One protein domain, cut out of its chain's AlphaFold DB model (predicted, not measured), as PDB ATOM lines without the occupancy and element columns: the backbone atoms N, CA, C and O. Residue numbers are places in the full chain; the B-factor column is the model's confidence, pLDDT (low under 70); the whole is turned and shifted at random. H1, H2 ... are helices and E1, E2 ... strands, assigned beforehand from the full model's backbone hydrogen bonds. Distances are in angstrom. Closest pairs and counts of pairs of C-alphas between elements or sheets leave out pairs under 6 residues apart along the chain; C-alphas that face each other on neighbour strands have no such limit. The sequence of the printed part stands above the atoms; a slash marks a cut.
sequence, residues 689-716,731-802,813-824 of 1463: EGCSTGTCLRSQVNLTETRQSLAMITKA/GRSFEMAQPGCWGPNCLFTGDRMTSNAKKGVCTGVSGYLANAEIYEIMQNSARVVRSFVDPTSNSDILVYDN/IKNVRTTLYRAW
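AT A GLANCE: This is residues 689 to 716, 731 to 802 and 813 to 824 of the 1463 residues of the protein "Chitinase" of Madurella mycetomatis (UniProt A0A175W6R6). Picture a head of two small two-stranded hairpins, E1 with E2 and E3 with E4, with the helix H2 beside them, and two separate helices, H1 and H3, that run away from the head near the start of E4 toward one end of the model. A long loop, residues 736 to 767, winds out from E1 and returns to E2, and residues 711 to 716 at the end of H1 stick out. The printed part has 112 residues, with named elements in the order H1 E1 E2 H2 E3 E4 H3; both sheets, E1 - E2 and E3 - E4, are antiparallel, and the class is mixed, helices and strands, with under half of the residues in named elements. The whole is compact, with a radius of gyration of the C-alphas of 15.3 A and spans of 43 by 34 by 25 A.

IN THESE COORDINATES: Start at Glu 689; residues 689 to 702 hold no named element. Find C-alpha 703 at (-31.216, 24.962, -42.305); from there H1, residues 703 to 715, runs 17.8 A. After the cut, look for C-alpha 731 at (-23.193, 14.509, -48.130), where E1, residues 731 to 735, begins. E2 is residues 768 to 770, and H2, residues 771 to 779, runs 12.4 A. E3, residues 784 to 790, runs 16.3 A and E4, residues 795 to 800, 16.2 A. H3, residues 813 to 823, runs 15.3 A and ends at C-alpha 823 (-26.267, 34.783, -33.284).

HOW THE PARTS SIT: Look first at the hairpin of E3 and E4, antiparallel at 166 degrees, where N 788 and O 797 are 3.0 A apart and N 797 and O 788 are 2.8 A apart, within hydrogen-bond range. E1 and E4 are near each other, with 10 pairs of C-alphas within 10 A. E1 and E2 are the other hairpin, antiparallel at 135 degrees, with N 731 and O 769 at 2.8 A. For H2 and E3 the closest C-alphas are those of Met 778 and Val 784, 6.2 A apart. For E4 and H3 they are those of Ser 795 and Ile 813, 6.6 A. H1 and H3 are apart, but only just, their closest C-alphas being 8.4 A apart. In H1, H2 and H3 every O i to N i+4 pair is within hydrogen-bond range.

THE WHOLE: The farthest C-alphas, those of Ala 716 and Ala 782, are 48.4 A apart. Residues 717 to 730 are not printed, with 29.1 A from C-alpha 716 to C-alpha 731, and neither are 803 to 812, with 24.7 A from C-alpha 802 to C-alpha 813. Of the links printed whole, E1 to E2 is long. The mean pLDDT of the printed part is 93.6, and Ser 692 is under 70.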
ATOM      1  N   GLU A 689     -41.912  16.543 -45.524       79.45
ATOM      2  CA  GLU A 689     -43.059  17.438 -45.665       79.45
ATOM      3  C   GLU A 689     -43.398  17.695 -47.147       79.45
ATOM      4  O   GLU A 689     -42.558  18.107 -47.960       79.45
ATOM      5  N   GLY A 690     -44.657  17.424 -47.500       80.19
ATOM      6  CA  GLY A 690     -45.170  17.530 -48.865       80.19
ATOM      7  C   GLY A 690     -44.789  16.380 -49.809       80.19
ATOM      8  O   GLY A 690     -45.200  16.425 -50.964       80.19
ATOM      9  N   CYS A 691     -44.059  15.351 -49.357       83.38
ATOM     10  CA  CYS A 691     -43.632  14.227 -50.197       83.38
ATOM     11  C   CYS A 691     -44.205  12.887 -49.702       83.38
ATOM     12  O   CYS A 691     -43.599  12.187 -48.898       83.38
ATOM     13  N   SER A 692     -45.375  12.491 -50.212       68.23
ATOM     14  CA  SER A 692     -46.058  11.245 -49.816       68.23
ATOM     15  C   SER A 692     -45.305   9.958 -50.167       68.23
ATOM     16  O   SER A 692     -45.617   8.906 -49.619       68.23
ATOM     17  N   THR A 693     -44.326  10.003 -51.067       73.78
ATOM     18  CA  THR A 693     -43.460   8.851 -51.344       73.78
ATOM     19  C   THR A 693     -42.260   8.774 -50.403       73.78
ATOM     20  O   THR A 693     -41.609   7.737 -50.374       73.78
ATOM     21  N   GLY A 694     -41.921   9.852 -49.683       85.45
ATOM     22  CA  GLY A 694     -40.654   9.980 -48.953       85.45
ATOM     23  C   GLY A 694     -39.401   9.915 -49.843       85.45
ATOM     24  O   GLY A 694     -38.290   9.817 -49.336       85.45
ATOM     25  N   THR A 695     -39.557   9.951 -51.172       90.35
ATOM     26  CA  THR A 695     -38.458   9.814 -52.145       90.35
ATOM     27  C   THR A 695     -38.058  11.135 -52.803       90.35
ATOM     28  O   THR A 695     -37.473  11.124 -53.880       90.35
ATOM     29  N   CYS A 696     -38.375  12.290 -52.214       94.31
ATOM     30  CA  CYS A 696     -38.000  13.578 -52.794       94.31
ATOM     31  C   CYS A 696     -36.538  13.940 -52.474       94.31
ATOM     32  O   CYS A 696     -36.011  13.609 -51.412       94.31
ATOM     33  N   LEU A 697     -35.880  14.668 -53.383       95.29
ATOM     34  CA  LEU A 697     -34.498  15.145 -53.229       95.29
ATOM     35  C   LEU A 697     -34.405  16.264 -52.176       95.29
ATOM     36  O   LEU A 697     -34.385  17.455 -52.499       95.29
ATOM     37  N   ARG A 698     -34.372  15.887 -50.895       95.33
ATOM     38  CA  ARG A 698     -34.256  16.812 -49.760       95.33
ATOM     39  C   ARG A 698     -32.833  16.864 -49.206       95.33
ATOM     40  O   ARG A 698     -32.063  15.915 -49.314       95.33
ATOM     41  N   SER A 699     -32.463  18.024 -48.662       96.21
ATOM     42  CA  SER A 699     -31.114  18.259 -48.142       96.21
ATOM     43  C   SER A 699     -30.963  17.661 -46.749       96.21
ATOM     44  O   SER A 699     -31.674  18.067 -45.834       96.21
ATOM     45  N   GLN A 700     -29.981  16.775 -46.563       96.15
ATOM     46  CA  GLN A 700     -29.704  16.127 -45.269       96.15
ATOM     47  C   GLN A 700     -29.252  17.094 -44.160       96.15
ATOM     48  O   GLN A 700     -29.105  16.718 -43.003       96.15
ATOM     49  N   VAL A 701     -29.016  18.356 -44.520       96.91
ATOM     50  CA  VAL A 701     -28.553  19.429 -43.641       96.91
ATOM     51  C   VAL A 701     -29.431  20.678 -43.784       96.91
ATOM     52  O   VAL A 701     -28.939  21.786 -43.600       96.91
ATOM     53  N   ASN A 702     -30.712  20.556 -44.149       96.27
ATOM     54  CA  ASN A 702     -31.612  21.701 -44.338       96.27
ATOM     55  C   ASN A 702     -31.617  22.668 -43.129       96.27
ATOM     56  O   ASN A 702     -31.922  22.289 -41.998       96.27
ATOM     57  N   LEU A 703     -31.281  23.944 -43.360       96.21
ATOM     58  CA  LEU A 703     -31.216  24.962 -42.305       96.21
ATOM     59  C   LEU A 703     -32.590  25.298 -41.705       96.21
ATOM     60  O   LEU A 703     -32.657  25.681 -40.537       96.21
ATOM     61  N   THR A 704     -33.673  25.158 -42.473       92.55
ATOM     62  CA  THR A 704     -35.038  25.412 -41.982       92.55
ATOM     63  C   THR A 704     -35.417  24.389 -40.913       92.55
ATOM     64  O   THR A 704     -35.782  24.763 -39.800       92.55
ATOM     65  N   GLU A 705     -35.202  23.108 -41.204       93.65
ATOM     66  CA  GLU A 705     -35.394  22.006 -40.256       93.65
ATOM     67  C   GLU A 705     -34.391  22.078 -39.100       93.65
ATOM     68  O   GLU A 705     -34.779  21.957 -37.944       93.65
ATOM     69  N   THR A 706     -33.125  22.428 -39.367       95.93
ATOM     70  CA  THR A 706     -32.137  22.718 -38.310       95.93
ATOM     71  C   THR A 706     -32.659  23.779 -37.331       95.93
ATOM     72  O   THR A 706     -32.492  23.644 -36.120       95.93
ATOM     73  N   ARG A 707     -33.312  24.842 -37.825       94.34
ATOM     74  CA  ARG A 707     -33.916  25.885 -36.981       94.34
ATOM     75  C   ARG A 707     -35.115  25.352 -36.191       94.34
ATOM     76  O   ARG A 707     -35.200  25.664 -35.005       94.34
ATOM     77  N   GLN A 708     -35.989  24.543 -36.792       93.08
ATOM     78  CA  GLN A 708     -37.101  23.876 -36.090       93.08
ATOM     79  C   GLN A 708     -36.578  22.952 -34.973       93.08
ATOM     80  O   GLN A 708     -37.022  23.045 -33.827       93.08
ATOM     81  N   SER A 709     -35.551  22.143 -35.248       95.04
ATOM     82  CA  SER A 709     -34.872  21.307 -34.253       95.04
ATOM     83  C   SER A 709     -34.236  22.140 -33.135       95.04
ATOM     84  O   SER A 709     -34.338  21.773 -31.964       95.04
ATOM     85  N   LEU A 710     -33.599  23.274 -33.445       96.93
ATOM     86  CA  LEU A 710     -33.050  24.175 -32.422       96.93
ATOM     87  C   LEU A 710     -34.151  24.857 -31.594       96.93
ATOM     88  O   LEU A 710     -33.983  25.041 -30.387       96.93
ATOM     89  N   ALA A 711     -35.296  25.181 -32.199       95.31
ATOM     90  CA  ALA A 711     -36.467  25.669 -31.478       95.31
ATOM     91  C   ALA A 711     -36.994  24.611 -30.503       95.31
ATOM     92  O   ALA A 711     -37.217  24.932 -29.340       95.31
ATOM     93  N   MET A 712     -37.086  23.346 -30.919       95.30
ATOM     94  CA  MET A 712     -37.487  22.234 -30.051       95.30
ATOM     95  C   MET A 712     -36.598  22.102 -28.803       95.30
ATOM     96  O   MET A 712     -37.103  22.172 -27.683       95.30
ATOM     97  N   ILE A 713     -35.277  21.937 -28.959       97.20
ATOM     98  CA  ILE A 713     -34.389  21.683 -27.806       97.20
ATOM     99  C   ILE A 713     -34.279  22.897 -26.865       97.20
ATOM    100  O   ILE A 713     -34.184  22.736 -25.645       97.20
ATOM    101  N   THR A 714     -34.364  24.120 -27.399       96.75
ATOM    102  CA  THR A 714     -34.351  25.340 -26.575       96.75
ATOM    103  C   THR A 714     -35.692  25.576 -25.868       96.75
ATOM    104  O   THR A 714     -35.692  25.901 -24.679       96.75
ATOM    105  N   LYS A 715     -36.839  25.306 -26.515       95.20
ATOM    106  CA  LYS A 715     -38.174  25.299 -25.876       95.20
ATOM    107  C   LYS A 715     -38.319  24.218 -24.802       95.20
ATOM    108  O   LYS A 715     -38.961  24.464 -23.779       95.20
ATOM    109  N   ALA A 716     -37.656  23.070 -24.959       95.80
ATOM    110  CA  ALA A 716     -37.558  22.049 -23.912       95.80
ATOM    111  C   ALA A 716     -36.863  22.565 -22.634       95.80
ATOM    112  O   ALA A 716     -37.033  21.995 -21.554       95.80
ATOM    113  N   GLY A 731     -21.871  14.334 -47.551       98.28
ATOM    114  CA  GLY A 731     -23.193  14.509 -48.130       98.28
ATOM    115  C   GLY A 731     -23.989  13.207 -48.189       98.28
ATOM    116  O   GLY A 731     -23.408  12.128 -48.308       98.28
ATOM    117  N   ARG A 732     -25.323  13.314 -48.158       97.77
ATOM    118  CA  ARG A 732     -26.211  12.213 -48.564       97.77
ATOM    119  C   ARG A 732     -26.494  12.349 -50.049       97.77
ATOM    120  O   ARG A 732     -26.846  13.440 -50.519       97.77
ATOM    121  N   SER A 733     -26.255  11.263 -50.773       98.07
ATOM    122  CA  SER A 733     -26.388  11.190 -52.223       98.07
ATOM    123  C   SER A 733     -27.604  10.370 -52.634       98.07
ATOM    124  O   SER A 733     -28.089   9.518 -51.896       98.07
ATOM    125  N   PHE A 734     -28.102  10.654 -53.829       97.85
ATOM    126  CA  PHE A 734     -29.274  10.030 -54.415       97.85
ATOM    127  C   PHE A 734     -29.042   9.819 -55.911       97.85
ATOM    128  O   PHE A 734     -28.465  10.677 -56.585       97.85
ATOM    129  N   GLU A 735     -29.540   8.709 -56.449       97.11
ATOM    130  CA  GLU A 735     -29.780   8.609 -57.885       97.11
ATOM    131  C   GLU A 735     -31.134   9.256 -58.197       97.11
ATOM    132  O   GLU A 735     -32.162   8.852 -57.659       97.11
ATOM    133  N   MET A 736     -31.137  10.272 -59.056       95.83
ATOM    134  CA  MET A 736     -32.345  10.967 -59.492       95.83
ATOM    135  C   MET A 736     -33.149  10.076 -60.444       95.83
ATOM    136  O   MET A 736     -32.623   9.611 -61.456       95.83
ATOM    137  N   ALA A 737     -34.451   9.936 -60.187       85.10
ATOM    138  CA  ALA A 737     -35.380   9.223 -61.067       85.10
ATOM    139  C   ALA A 737     -35.513   9.882 -62.453       85.10
ATOM    140  O   ALA A 737     -35.844   9.215 -63.431       85.10
ATOM    141  N   GLN A 738     -35.230  11.187 -62.543       89.74
ATOM    142  CA  GLN A 738     -35.177  11.941 -63.792       89.74
ATOM    143  C   GLN A 738     -33.885  12.770 -63.884       89.74
ATOM    144  O   GLN A 738     -33.736  13.757 -63.152       89.74
ATOM    145  N   PRO A 739     -32.982  12.467 -64.835       87.64
ATOM    146  CA  PRO A 739     -31.885  13.358 -65.195       87.64
ATOM    147  C   PRO A 739     -32.397  14.764 -65.538       87.64
ATOM    148  O   PRO A 739     -33.342  14.935 -66.309       87.64
ATOM    149  N   GLY A 740     -31.784  15.787 -64.942       87.74
ATOM    150  CA  GLY A 740     -32.206  17.183 -65.091       87.74
ATOM    151  C   GLY A 740     -33.307  17.655 -64.127       87.74
ATOM    152  O   GLY A 740     -33.472  18.867 -63.990       87.74
ATOM    153  N   CYS A 741     -33.987  16.760 -63.397       91.80
ATOM    154  CA  CYS A 741     -34.879  17.128 -62.291       91.80
ATOM    155  C   CYS A 741     -34.123  17.003 -60.955       91.80
ATOM    156  O   CYS A 741     -34.045  15.931 -60.368       91.80
ATOM    157  N   TRP A 742     -33.573  18.119 -60.472       90.21
ATOM    158  CA  TRP A 742     -32.719  18.195 -59.269       90.21
ATOM    159  C   TRP A 742     -33.304  19.062 -58.136       90.21
ATOM    160  O   TRP A 742     -32.624  19.314 -57.140       90.21
ATOM    161  N   GLY A 743     -34.528  19.575 -58.304       89.72
ATOM    162  CA  GLY A 743     -35.222  20.398 -57.307       89.72
ATOM    163  C   GLY A 743     -35.880  19.573 -56.186       89.72
ATOM    164  O   GLY A 743     -36.028  18.362 -56.329       89.72
ATOM    165  N   PRO A 744     -36.362  20.213 -55.104       89.26
ATOM    166  CA  PRO A 744     -36.805  19.532 -53.876       89.26
ATOM    167  C   PRO A 744     -38.087  18.688 -54.000       89.26
ATOM    168  O   PRO A 744     -38.459  18.003 -53.049       89.26
ATOM    169  N   ASN A 745     -38.763  18.735 -55.152       89.68
ATOM    170  CA  ASN A 745     -39.934  17.913 -55.481       89.68
ATOM    171  C   ASN A 745     -39.632  16.858 -56.566       89.68
ATOM    172  O   ASN A 745     -40.536  16.155 -57.007       89.68
ATOM    173  N   CYS A 746     -38.386  16.780 -57.039       93.82
ATOM    174  CA  CYS A 746     -37.923  15.704 -57.909       93.82
ATOM    175  C   CYS A 746     -37.618  14.463 -57.066       93.82
ATOM    176  O   CYS A 746     -37.273  14.595 -55.891       93.82
ATOM    177  N   LEU A 747     -37.746  13.275 -57.659       93.61
ATOM    178  CA  LEU A 747     -37.659  12.006 -56.934       93.61
ATOM    179  C   LEU A 747     -36.302  11.310 -57.101       93.61
ATOM    180  O   LEU A 747     -35.627  11.495 -58.118       93.61
ATOM    181  N   PHE A 748     -35.944  10.468 -56.132       93.77
ATOM    182  CA  PHE A 748     -34.831   9.521 -56.192       93.77
ATOM    183  C   PHE A 748     -35.289   8.060 -56.353       93.77
ATOM    184  O   PHE A 748     -36.467   7.750 -56.178       93.77
ATOM    185  N   THR A 749     -34.354   7.173 -56.712       89.31
ATOM    186  CA  THR A 749     -34.575   5.725 -56.900       89.31
ATOM    187  C   THR A 749     -33.982   4.880 -55.755       89.31
ATOM    188  O   THR A 749     -33.151   5.343 -54.970       89.31
ATOM    189  N   GLY A 750     -34.412   3.619 -55.657       80.36
ATOM    190  CA  GLY A 750     -34.062   2.694 -54.572       80.36
ATOM    191  C   GLY A 750     -35.161   2.584 -53.508       80.36
ATOM    192  O   GLY A 750     -36.175   3.277 -53.581       80.36
ATOM    193  N   ASP A 751     -34.954   1.709 -52.529       79.85
ATOM    194  CA  ASP A 751     -35.882   1.435 -51.424       79.85
ATOM    195  C   ASP A 751     -35.301   1.913 -50.074       79.85
ATOM    196  O   ASP A 751     -34.240   2.532 -50.041       79.85
ATOM    197  N   ARG A 752     -35.992   1.664 -48.950       77.49
ATOM    198  CA  ARG A 752     -35.576   2.119 -47.602       77.49
ATOM    199  C   ARG A 752     -34.239   1.522 -47.131       77.49
ATOM    200  O   ARG A 752     -33.554   2.145 -46.321       77.49
ATOM    201  N   MET A 753     -33.888   0.333 -47.611       78.99
ATOM    202  CA  MET A 753     -32.685  -0.418 -47.245       78.99
ATOM    203  C   MET A 753     -31.599  -0.359 -48.337       78.99
ATOM    204  O   MET A 753     -30.414  -0.481 -48.024       78.99
ATOM    205  N   THR A 754     -31.980  -0.127 -49.597       81.49
ATOM    206  CA  THR A 754     -31.082  -0.169 -50.764       81.49
ATOM    207  C   THR A 754     -31.041   1.167 -51.506       81.49
ATOM    208  O   THR A 754     -32.024   1.582 -52.119       81.49
ATOM    209  N   SER A 755     -29.878   1.832 -51.514       91.67
ATOM    210  CA  SER A 755     -29.659   3.041 -52.319       91.67
ATOM    211  C   SER A 755     -29.092   2.719 -53.699       91.67
ATOM    212  O   SER A 755     -28.032   2.104 -53.809       91.67
ATOM    213  N   ASN A 756     -29.749   3.227 -54.743       94.02
ATOM    214  CA  ASN A 756     -29.257   3.163 -56.123       94.02
ATOM    215  C   ASN A 756     -28.201   4.237 -56.444       94.02
ATOM    216  O   ASN A 756     -27.591   4.204 -57.513       94.02
ATOM    217  N   ALA A 757     -27.957   5.192 -55.538       96.63
ATOM    218  CA  ALA A 757     -26.881   6.161 -55.710       96.63
ATOM    219  C   ALA A 757     -25.526   5.445 -55.825       96.63
ATOM    220  O   ALA A 757     -25.258   4.465 -55.125       96.63
ATOM    221  N   LYS A 758     -24.634   5.950 -56.681       96.15
ATOM    222  CA  LYS A 758     -23.283   5.396 -56.829       96.15
ATOM    223  C   LYS A 758     -22.544   5.471 -55.492       96.15
ATOM    224  O   LYS A 758     -22.444   6.554 -54.911       96.15
ATOM    225  N   LYS A 759     -21.995   4.335 -55.043       93.76
ATOM    226  CA  LYS A 759     -21.164   4.271 -53.834       93.76
ATOM    227  C   LYS A 759     -19.982   5.237 -53.911       93.76
ATOM    228  O   LYS A 759     -19.398   5.418 -54.985       93.76
ATOM    229  N   GLY A 760     -19.598   5.803 -52.769       94.05
ATOM    230  CA  GLY A 760     -18.296   6.453 -52.641       94.05
ATOM    231  C   GLY A 760     -17.152   5.469 -52.898       94.05
ATOM    232  O   GLY A 760     -17.269   4.269 -52.630       94.05
ATOM    233  N   VAL A 761     -16.047   5.974 -53.447       93.52
ATOM    234  CA  VAL A 761     -14.855   5.178 -53.778       93.52
ATOM    235  C   VAL A 761     -14.109   4.760 -52.508       93.52
ATOM    236  O   VAL A 761     -13.584   3.657 -52.445       93.52
ATOM    237  N   CYS A 762     -14.105   5.612 -51.483       95.09
ATOM    238  CA  CYS A 762     -13.458   5.364 -50.199       95.09
ATOM    239  C   CYS A 762     -14.455   5.104 -49.078       95.09
ATOM    240  O   CYS A 762     -14.202   4.251 -48.227       95.09
ATOM    241  N   THR A 763     -15.582   5.820 -49.061       93.81
ATOM    242  CA  THR A 763     -16.630   5.584 -48.057       93.81
ATOM    243  C   THR A 763     -17.380   4.277 -48.295       93.81
ATOM    244  O   THR A 763     -17.963   3.752 -47.354       93.81
ATOM    245  N   GLY A 764     -17.350   3.724 -49.514       92.58
ATOM    246  CA  GLY A 764     -17.820   2.370 -49.833       92.58
ATOM    247  C   GLY A 764     -19.340   2.157 -49.791       92.58
ATOM    248  O   GLY A 764     -19.806   1.093 -50.195       92.58
ATOM    249  N   VAL A 765     -20.106   3.157 -49.350       90.33
ATOM    250  CA  VAL A 765     -21.554   3.087 -49.104       90.33
ATOM    251  C   VAL A 765     -22.316   3.852 -50.190       90.33
ATOM    252  O   VAL A 765     -21.970   4.981 -50.534       90.33
ATOM    253  N   SER A 766     -23.372   3.245 -50.736       93.95
ATOM    254  CA  SER A 766     -24.327   3.935 -51.613       93.95
ATOM    255  C   SER A 766     -25.204   4.895 -50.809       93.95
ATOM    256  O   SER A 766     -25.703   4.549 -49.741       93.95
ATOM    257  N   GLY A 767     -25.393   6.107 -51.325       95.95
ATOM    258  CA  GLY A 767     -26.169   7.163 -50.666       95.95
ATOM    259  C   GLY A 767     -25.375   8.025 -49.675       95.95
ATOM    260  O   GLY A 767     -25.952   8.873 -48.993       95.95
ATOM    261  N   TYR A 768     -24.056   7.835 -49.586       96.14
ATOM    262  CA  TYR A 768     -23.153   8.567 -48.698       96.14
ATOM    263  C   TYR A 768     -21.858   8.921 -49.438       96.14
ATOM    264  O   TYR A 768     -21.278   8.062 -50.095       96.14
ATOM    265  N   LEU A 769     -21.401  10.171 -49.338       98.06
ATOM    266  CA  LEU A 769     -20.132  10.628 -49.918       98.06
ATOM    267  C   LEU A 769     -19.407  11.562 -48.954       98.06
ATOM    268  O   LEU A 769     -19.985  12.548 -48.504       98.06
ATOM    269  N   ALA A 770     -18.128  11.323 -48.689       98.18
ATOM    270  CA  ALA A 770     -17.294  12.264 -47.947       98.18
ATOM    271  C   ALA A 770     -17.093  13.570 -48.735       98.18
ATOM    272  O   ALA A 770     -17.040  13.562 -49.966       98.18
ATOM    273  N   ASN A 771     -16.877  14.694 -48.045       98.47
ATOM    274  CA  ASN A 771     -16.534  15.961 -48.700       98.47
ATOM    275  C   ASN A 771     -15.281  15.814 -49.581       98.47
ATOM    276  O   ASN A 771     -15.231  16.400 -50.660       98.47
ATOM    277  N   ALA A 772     -14.310  14.990 -49.170       98.02
ATOM    278  CA  ALA A 772     -13.147  14.640 -49.985       98.02
ATOM    279  C   ALA A 772     -13.526  14.050 -51.362       98.02
ATOM    280  O   ALA A 772     -13.005  14.497 -52.384       98.02
ATOM    281  N   GLU A 773     -14.469  13.102 -51.391       97.93
ATOM    282  CA  GLU A 773     -14.960  12.445 -52.612       97.93
ATOM    283  C   GLU A 773     -15.784  13.417 -53.471       97.93
ATOM    284  O   GLU A 773     -15.632  13.460 -54.691       97.93
ATOM    285  N   ILE A 774     -16.609  14.261 -52.841       98.36
ATOM    286  CA  ILE A 774     -17.379  15.313 -53.522       98.36
ATOM    287  C   ILE A 774     -16.433  16.302 -54.218       98.36
ATOM    288  O   ILE A 774     -16.626  16.626 -55.391       98.36
ATOM    289  N   TYR A 775     -15.370  16.749 -53.543       97.92
ATOM    290  CA  TYR A 775     -14.378  17.644 -54.140       97.92
ATOM    291  C   TYR A 775     -13.563  16.978 -55.256       97.92
ATOM    292  O   TYR A 775     -13.233  17.647 -56.233       97.92
ATOM    293  N   GLU A 776     -13.280  15.679 -55.165       96.38
ATOM    294  CA  GLU A 776     -12.648  14.910 -56.244       96.38
ATOM    295  C   GLU A 776     -13.553  14.806 -57.485       96.38
ATOM    296  O   GLU A 776     -13.097  15.049 -58.604       96.38
ATOM    297  N   ILE A 777     -14.857  14.554 -57.306       97.64
ATOM    298  CA  ILE A 777     -15.843  14.610 -58.400       97.64
ATOM    299  C   ILE A 777     -15.830  16.001 -59.050       97.64
ATOM    300  O   ILE A 777     -15.783  16.102 -60.276       97.64
ATOM    301  N   MET A 778     -15.816  17.071 -58.246       97.00
ATOM    302  CA  MET A 778     -15.806  18.456 -58.735       97.00
ATOM    303  C   MET A 778     -14.526  18.852 -59.486       97.00
ATOM    304  O   MET A 778     -14.578  19.754 -60.321       97.00
ATOM    305  N   GLN A 779     -13.387  18.195 -59.229       95.83
ATOM    306  CA  GLN A 779     -12.149  18.419 -59.990       95.83
ATOM    307  C   GLN A 779     -12.255  17.914 -61.437       95.83
ATOM    308  O   GLN A 779     -11.597  18.460 -62.324       95.83
ATOM    309  N   ASN A 780     -13.103  16.916 -61.702       95.59
ATOM    310  CA  ASN A 780     -13.388  16.449 -63.054       95.59
ATOM    311  C   ASN A 780     -14.643  17.141 -63.610       95.59
ATOM    312  O   ASN A 780     -15.766  16.656 -63.464       95.59
ATOM    313  N   SER A 781     -14.450  18.262 -64.307       94.01
ATOM    314  CA  SER A 781     -15.547  19.058 -64.878       94.01
ATOM    315  C   SER A 781     -16.454  18.291 -65.850       94.01
ATOM    316  O   SER A 781     -17.613  18.667 -65.989       94.01
ATOM    317  N   ALA A 782     -15.991  17.196 -66.467       95.89
ATOM    318  CA  ALA A 782     -16.829  16.346 -67.318       95.89
ATOM    319  C   ALA A 782     -17.868  15.524 -66.525       95.89
ATOM    320  O   ALA A 782     -18.837  15.041 -67.107       95.89
ATOM    321  N   ARG A 783     -17.682  15.372 -65.206       97.02
ATOM    322  CA  ARG A 783     -18.655  14.743 -64.301       97.02
ATOM    323  C   ARG A 783     -19.676  15.735 -63.756       97.02
ATOM    324  O   ARG A 783     -20.776  15.322 -63.405       97.02
ATOM    325  N   VAL A 784     -19.341  17.021 -63.662       97.15
ATOM    326  CA  VAL A 784     -20.195  18.042 -63.035       97.15
ATOM    327  C   VAL A 784     -21.273  18.518 -64.009       97.15
ATOM    328  O   VAL A 784     -20.979  19.182 -64.998       97.15
ATOM    329  N   VAL A 785     -22.540  18.246 -63.689       96.03
ATOM    330  CA  VAL A 785     -23.698  18.777 -64.430       96.03
ATOM    331  C   VAL A 785     -24.079  20.156 -63.892       96.03
ATOM    332  O   VAL A 785     -24.343  21.085 -64.656       96.03
ATOM    333  N   ARG A 786     -24.117  20.304 -62.561       95.05
ATOM    334  CA  ARG A 786     -24.451  21.561 -61.876       95.05
ATOM    335  C   ARG A 786     -23.907  21.544 -60.451       95.05
ATOM    336  O   ARG A 786     -24.069  20.554 -59.755       95.05
ATOM    337  N   SER A 787     -23.329  22.647 -59.991       96.28
ATOM    338  CA  SER A 787     -22.950  22.847 -58.587       96.28
ATOM    339  C   SER A 787     -23.408  24.239 -58.152       96.28
ATOM    340  O   SER A 787     -23.171  25.208 -58.875       96.28
ATOM    341  N   PHE A 788     -24.152  24.336 -57.050       96.59
ATOM    342  CA  PHE A 788     -24.741  25.588 -56.566       96.59
ATOM    343  C   PHE A 788     -25.097  25.496 -55.078       96.59
ATOM    344  O   PHE A 788     -25.310  24.408 -54.551       96.59
ATOM    345  N   VAL A 789     -25.223  26.645 -54.413       97.21
ATOM    346  CA  VAL A 789     -25.848  26.729 -53.086       97.21
ATOM    347  C   VAL A 789     -27.352  26.889 -53.276       97.21
ATOM    348  O   VAL A 789     -27.782  27.839 -53.934       97.21
ATOM    349  N   ASP A 790     -28.154  26.002 -52.690       95.80
ATOM    350  CA  ASP A 790     -29.593  26.236 -52.564       95.80
ATOM    351  C   ASP A 790     -29.844  27.270 -51.448       95.80
ATOM    352  O   ASP A 790     -29.501  27.006 -50.289       95.80
ATOM    353  N   PRO A 791     -30.425  28.450 -51.744       92.24
ATOM    354  CA  PRO A 791     -30.666  29.473 -50.734       92.24
ATOM    355  C   PRO A 791     -31.722  29.064 -49.698       92.24
ATOM    356  O   PRO A 791     -31.654  29.559 -48.575       92.24
ATOM    357  N   THR A 792     -32.664  28.173 -50.037       90.01
ATOM    358  CA  THR A 792     -33.774  27.801 -49.142       90.01
ATOM    359  C   THR A 792     -33.326  26.824 -48.055       90.01
ATOM    360  O   THR A 792     -33.566  27.071 -46.875       90.01
ATOM    361  N   SER A 793     -32.619  25.749 -48.417       94.21
ATOM    362  CA  SER A 793     -32.000  24.839 -47.441       94.21
ATOM    363  C   SER A 793     -30.664  25.347 -46.889       94.21
ATOM    364  O   SER A 793     -30.156  24.794 -45.912       94.21
ATOM    365  N   ASN A 794     -30.083  26.389 -47.499       97.16
ATOM    366  CA  ASN A 794     -28.746  26.920 -47.217       97.16
ATOM    367  C   ASN A 794     -27.665  25.821 -47.235       97.16
ATOM    368  O   ASN A 794     -26.878  25.703 -46.296       97.16
ATOM    369  N   SER A 795     -27.664  24.974 -48.265       97.34
ATOM    370  CA  SER A 795     -26.721  23.858 -48.420       97.34
ATOM    371  C   SER A 795     -26.128  23.807 -49.826       97.34
ATOM    372  O   SER A 795     -26.706  24.357 -50.767       97.34
ATOM    373  N   ASP A 796     -24.954  23.188 -49.965       98.48
ATOM    374  CA  ASP A 796     -24.326  22.968 -51.265       98.48
ATOM    375  C   ASP A 796     -24.966  21.750 -51.942       98.48
ATOM    376  O   ASP A 796     -25.079  20.681 -51.335       98.48
ATOM    377  N   ILE A 797     -25.364  21.910 -53.203       98.15
ATOM    378  CA  ILE A 797     -25.940  20.862 -54.048       98.15
ATOM    379  C   ILE A 797     -25.009  20.615 -55.236       98.15
ATOM    380  O   ILE A 797     -24.677  21.541 -55.985       98.15
ATOM    381  N   LEU A 798     -24.626  19.355 -55.444       98.41
ATOM    382  CA  LEU A 798     -23.899  18.897 -56.627       98.41
ATOM    383  C   LEU A 798     -24.744  17.870 -57.389       98.41
ATOM    384  O   LEU A 798     -25.111  16.828 -56.855       98.41
ATOM    385  N   VAL A 799     -24.996  18.159 -58.663       98.26
ATOM    386  CA  VAL A 799     -25.545  17.229 -59.652       98.26
ATOM    387  C   VAL A 799     -24.395  16.773 -60.543       98.26
ATOM    388  O   VAL A 799     -23.703  17.610 -61.137       98.26
ATOM    389  N   TYR A 800     -24.176  15.466 -60.637       98.02
ATOM    390  CA  TYR A 800     -23.038  14.875 -61.336       98.02
ATOM    391  C   TYR A 800     -23.414  13.588 -62.088       98.02
ATOM    392  O   TYR A 800     -24.490  13.029 -61.897       98.02
ATOM    393  N   ASP A 801     -22.544  13.147 -63.001       96.47
ATOM    394  CA  ASP A 801     -22.707  11.948 -63.838       96.47
ATOM    395  C   ASP A 801     -24.105  11.811 -64.494       96.47
ATOM    396  O   ASP A 801     -24.648  10.712 -64.587       96.47
ATOM    397  N   ASN A 802     -24.695  12.928 -64.941       91.96
ATOM    398  CA  ASN A 802     -26.060  13.065 -65.483       91.96
ATOM    399  C   ASN A 802     -27.217  12.812 -64.487       91.96
ATOM    400  O   ASN A 802     -28.141  13.624 -64.426       91.96
ATOM    401  N   ILE A 813     -20.401  27.231 -46.301       97.58
ATOM    402  CA  ILE A 813     -21.686  27.020 -45.616       97.58
ATOM    403  C   ILE A 813     -21.490  26.779 -44.112       97.58
ATOM    404  O   ILE A 813     -22.205  27.377 -43.302       97.58
ATOM    405  N   LYS A 814     -20.469  26.008 -43.707       97.51
ATOM    406  CA  LYS A 814     -20.101  25.835 -42.289       97.51
ATOM    407  C   LYS A 814     -19.789  27.169 -41.603       97.51
ATOM    408  O   LYS A 814     -20.276  27.409 -40.499       97.51
ATOM    409  N   ASN A 815     -19.038  28.062 -42.250       96.01
ATOM    410  CA  ASN A 815     -18.701  29.382 -41.700       96.01
ATOM    411  C   ASN A 815     -19.929  30.305 -41.574       96.01
ATOM    412  O   ASN A 815     -20.104  30.966 -40.544       96.01
ATOM    413  N   VAL A 816     -20.810  30.321 -42.585       96.98
ATOM    414  CA  VAL A 816     -22.081  31.069 -42.540       96.98
ATOM    415  C   VAL A 816     -22.939  30.583 -41.372       96.98
ATOM    416  O   VAL A 816     -23.354  31.378 -40.529       96.98
ATOM    417  N   ARG A 817     -23.138  29.268 -41.254       97.04
ATOM    418  CA  ARG A 817     -23.972  28.673 -40.204       97.04
ATOM    419  C   ARG A 817     -23.379  28.797 -38.807       97.04
ATOM    420  O   ARG A 817     -24.111  29.138 -37.889       97.04
ATOM    421  N   THR A 818     -22.061  28.665 -38.646       96.63
ATOM    422  CA  THR A 818     -21.372  28.951 -37.368       96.63
ATOM    423  C   THR A 818     -21.677  30.375 -36.880       96.63
ATOM    424  O   THR A 818     -21.894  30.598 -35.688       96.63
ATOM    425  N   THR A 819     -21.772  31.340 -37.802       96.59
ATOM    426  CA  THR A 819     -22.163  32.722 -37.482       96.59
ATOM    427  C   THR A 819     -23.633  32.817 -37.050       96.59
ATOM    428  O   THR A 819     -23.935  33.516 -36.081       96.59
ATOM    429  N   LEU A 820     -24.543  32.084 -37.706       96.71
ATOM    430  CA  LEU A 820     -25.966  32.020 -37.337       96.71
ATOM    431  C   LEU A 820     -26.192  31.354 -35.972       96.71
ATOM    432  O   LEU A 820     -26.874  31.925 -35.124       96.71
ATOM    433  N   TYR A 821     -25.572  30.200 -35.714       97.90
ATOM    434  CA  TYR A 821     -25.691  29.487 -34.438       97.90
ATOM    435  C   TYR A 821     -25.179  30.342 -33.270       97.90
ATOM    436  O   TYR A 821     -25.821  30.419 -32.223       97.90
ATOM    437  N   ARG A 822     -24.083  31.086 -33.474       96.53
ATOM    438  CA  ARG A 822     -23.607  32.093 -32.515       96.53
ATOM    439  C   ARG A 822     -24.605  33.242 -32.323       96.53
ATOM    440  O   ARG A 822     -24.809  33.678 -31.195       96.53
ATOM    441  N   ALA A 823     -25.251  33.728 -33.384       96.82
ATOM    442  CA  ALA A 823     -26.267  34.783 -33.284       96.82
ATOM    443  C   ALA A 823     -27.533  34.334 -32.522       96.82
ATOM    444  O   ALA A 823     -28.150  35.145 -31.821       96.82
ATOM    445  N   TRP A 824     -27.882  33.046 -32.608       97.16
ATOM    446  CA  TRP A 824     -28.940  32.396 -31.823       97.16
ATOM    447  C   TRP A 824     -28.515  32.021 -30.390       97.16
ATOM    448  O   TRP A 824     -29.354  31.592 -29.598       97.16
TER     449      TRP A 824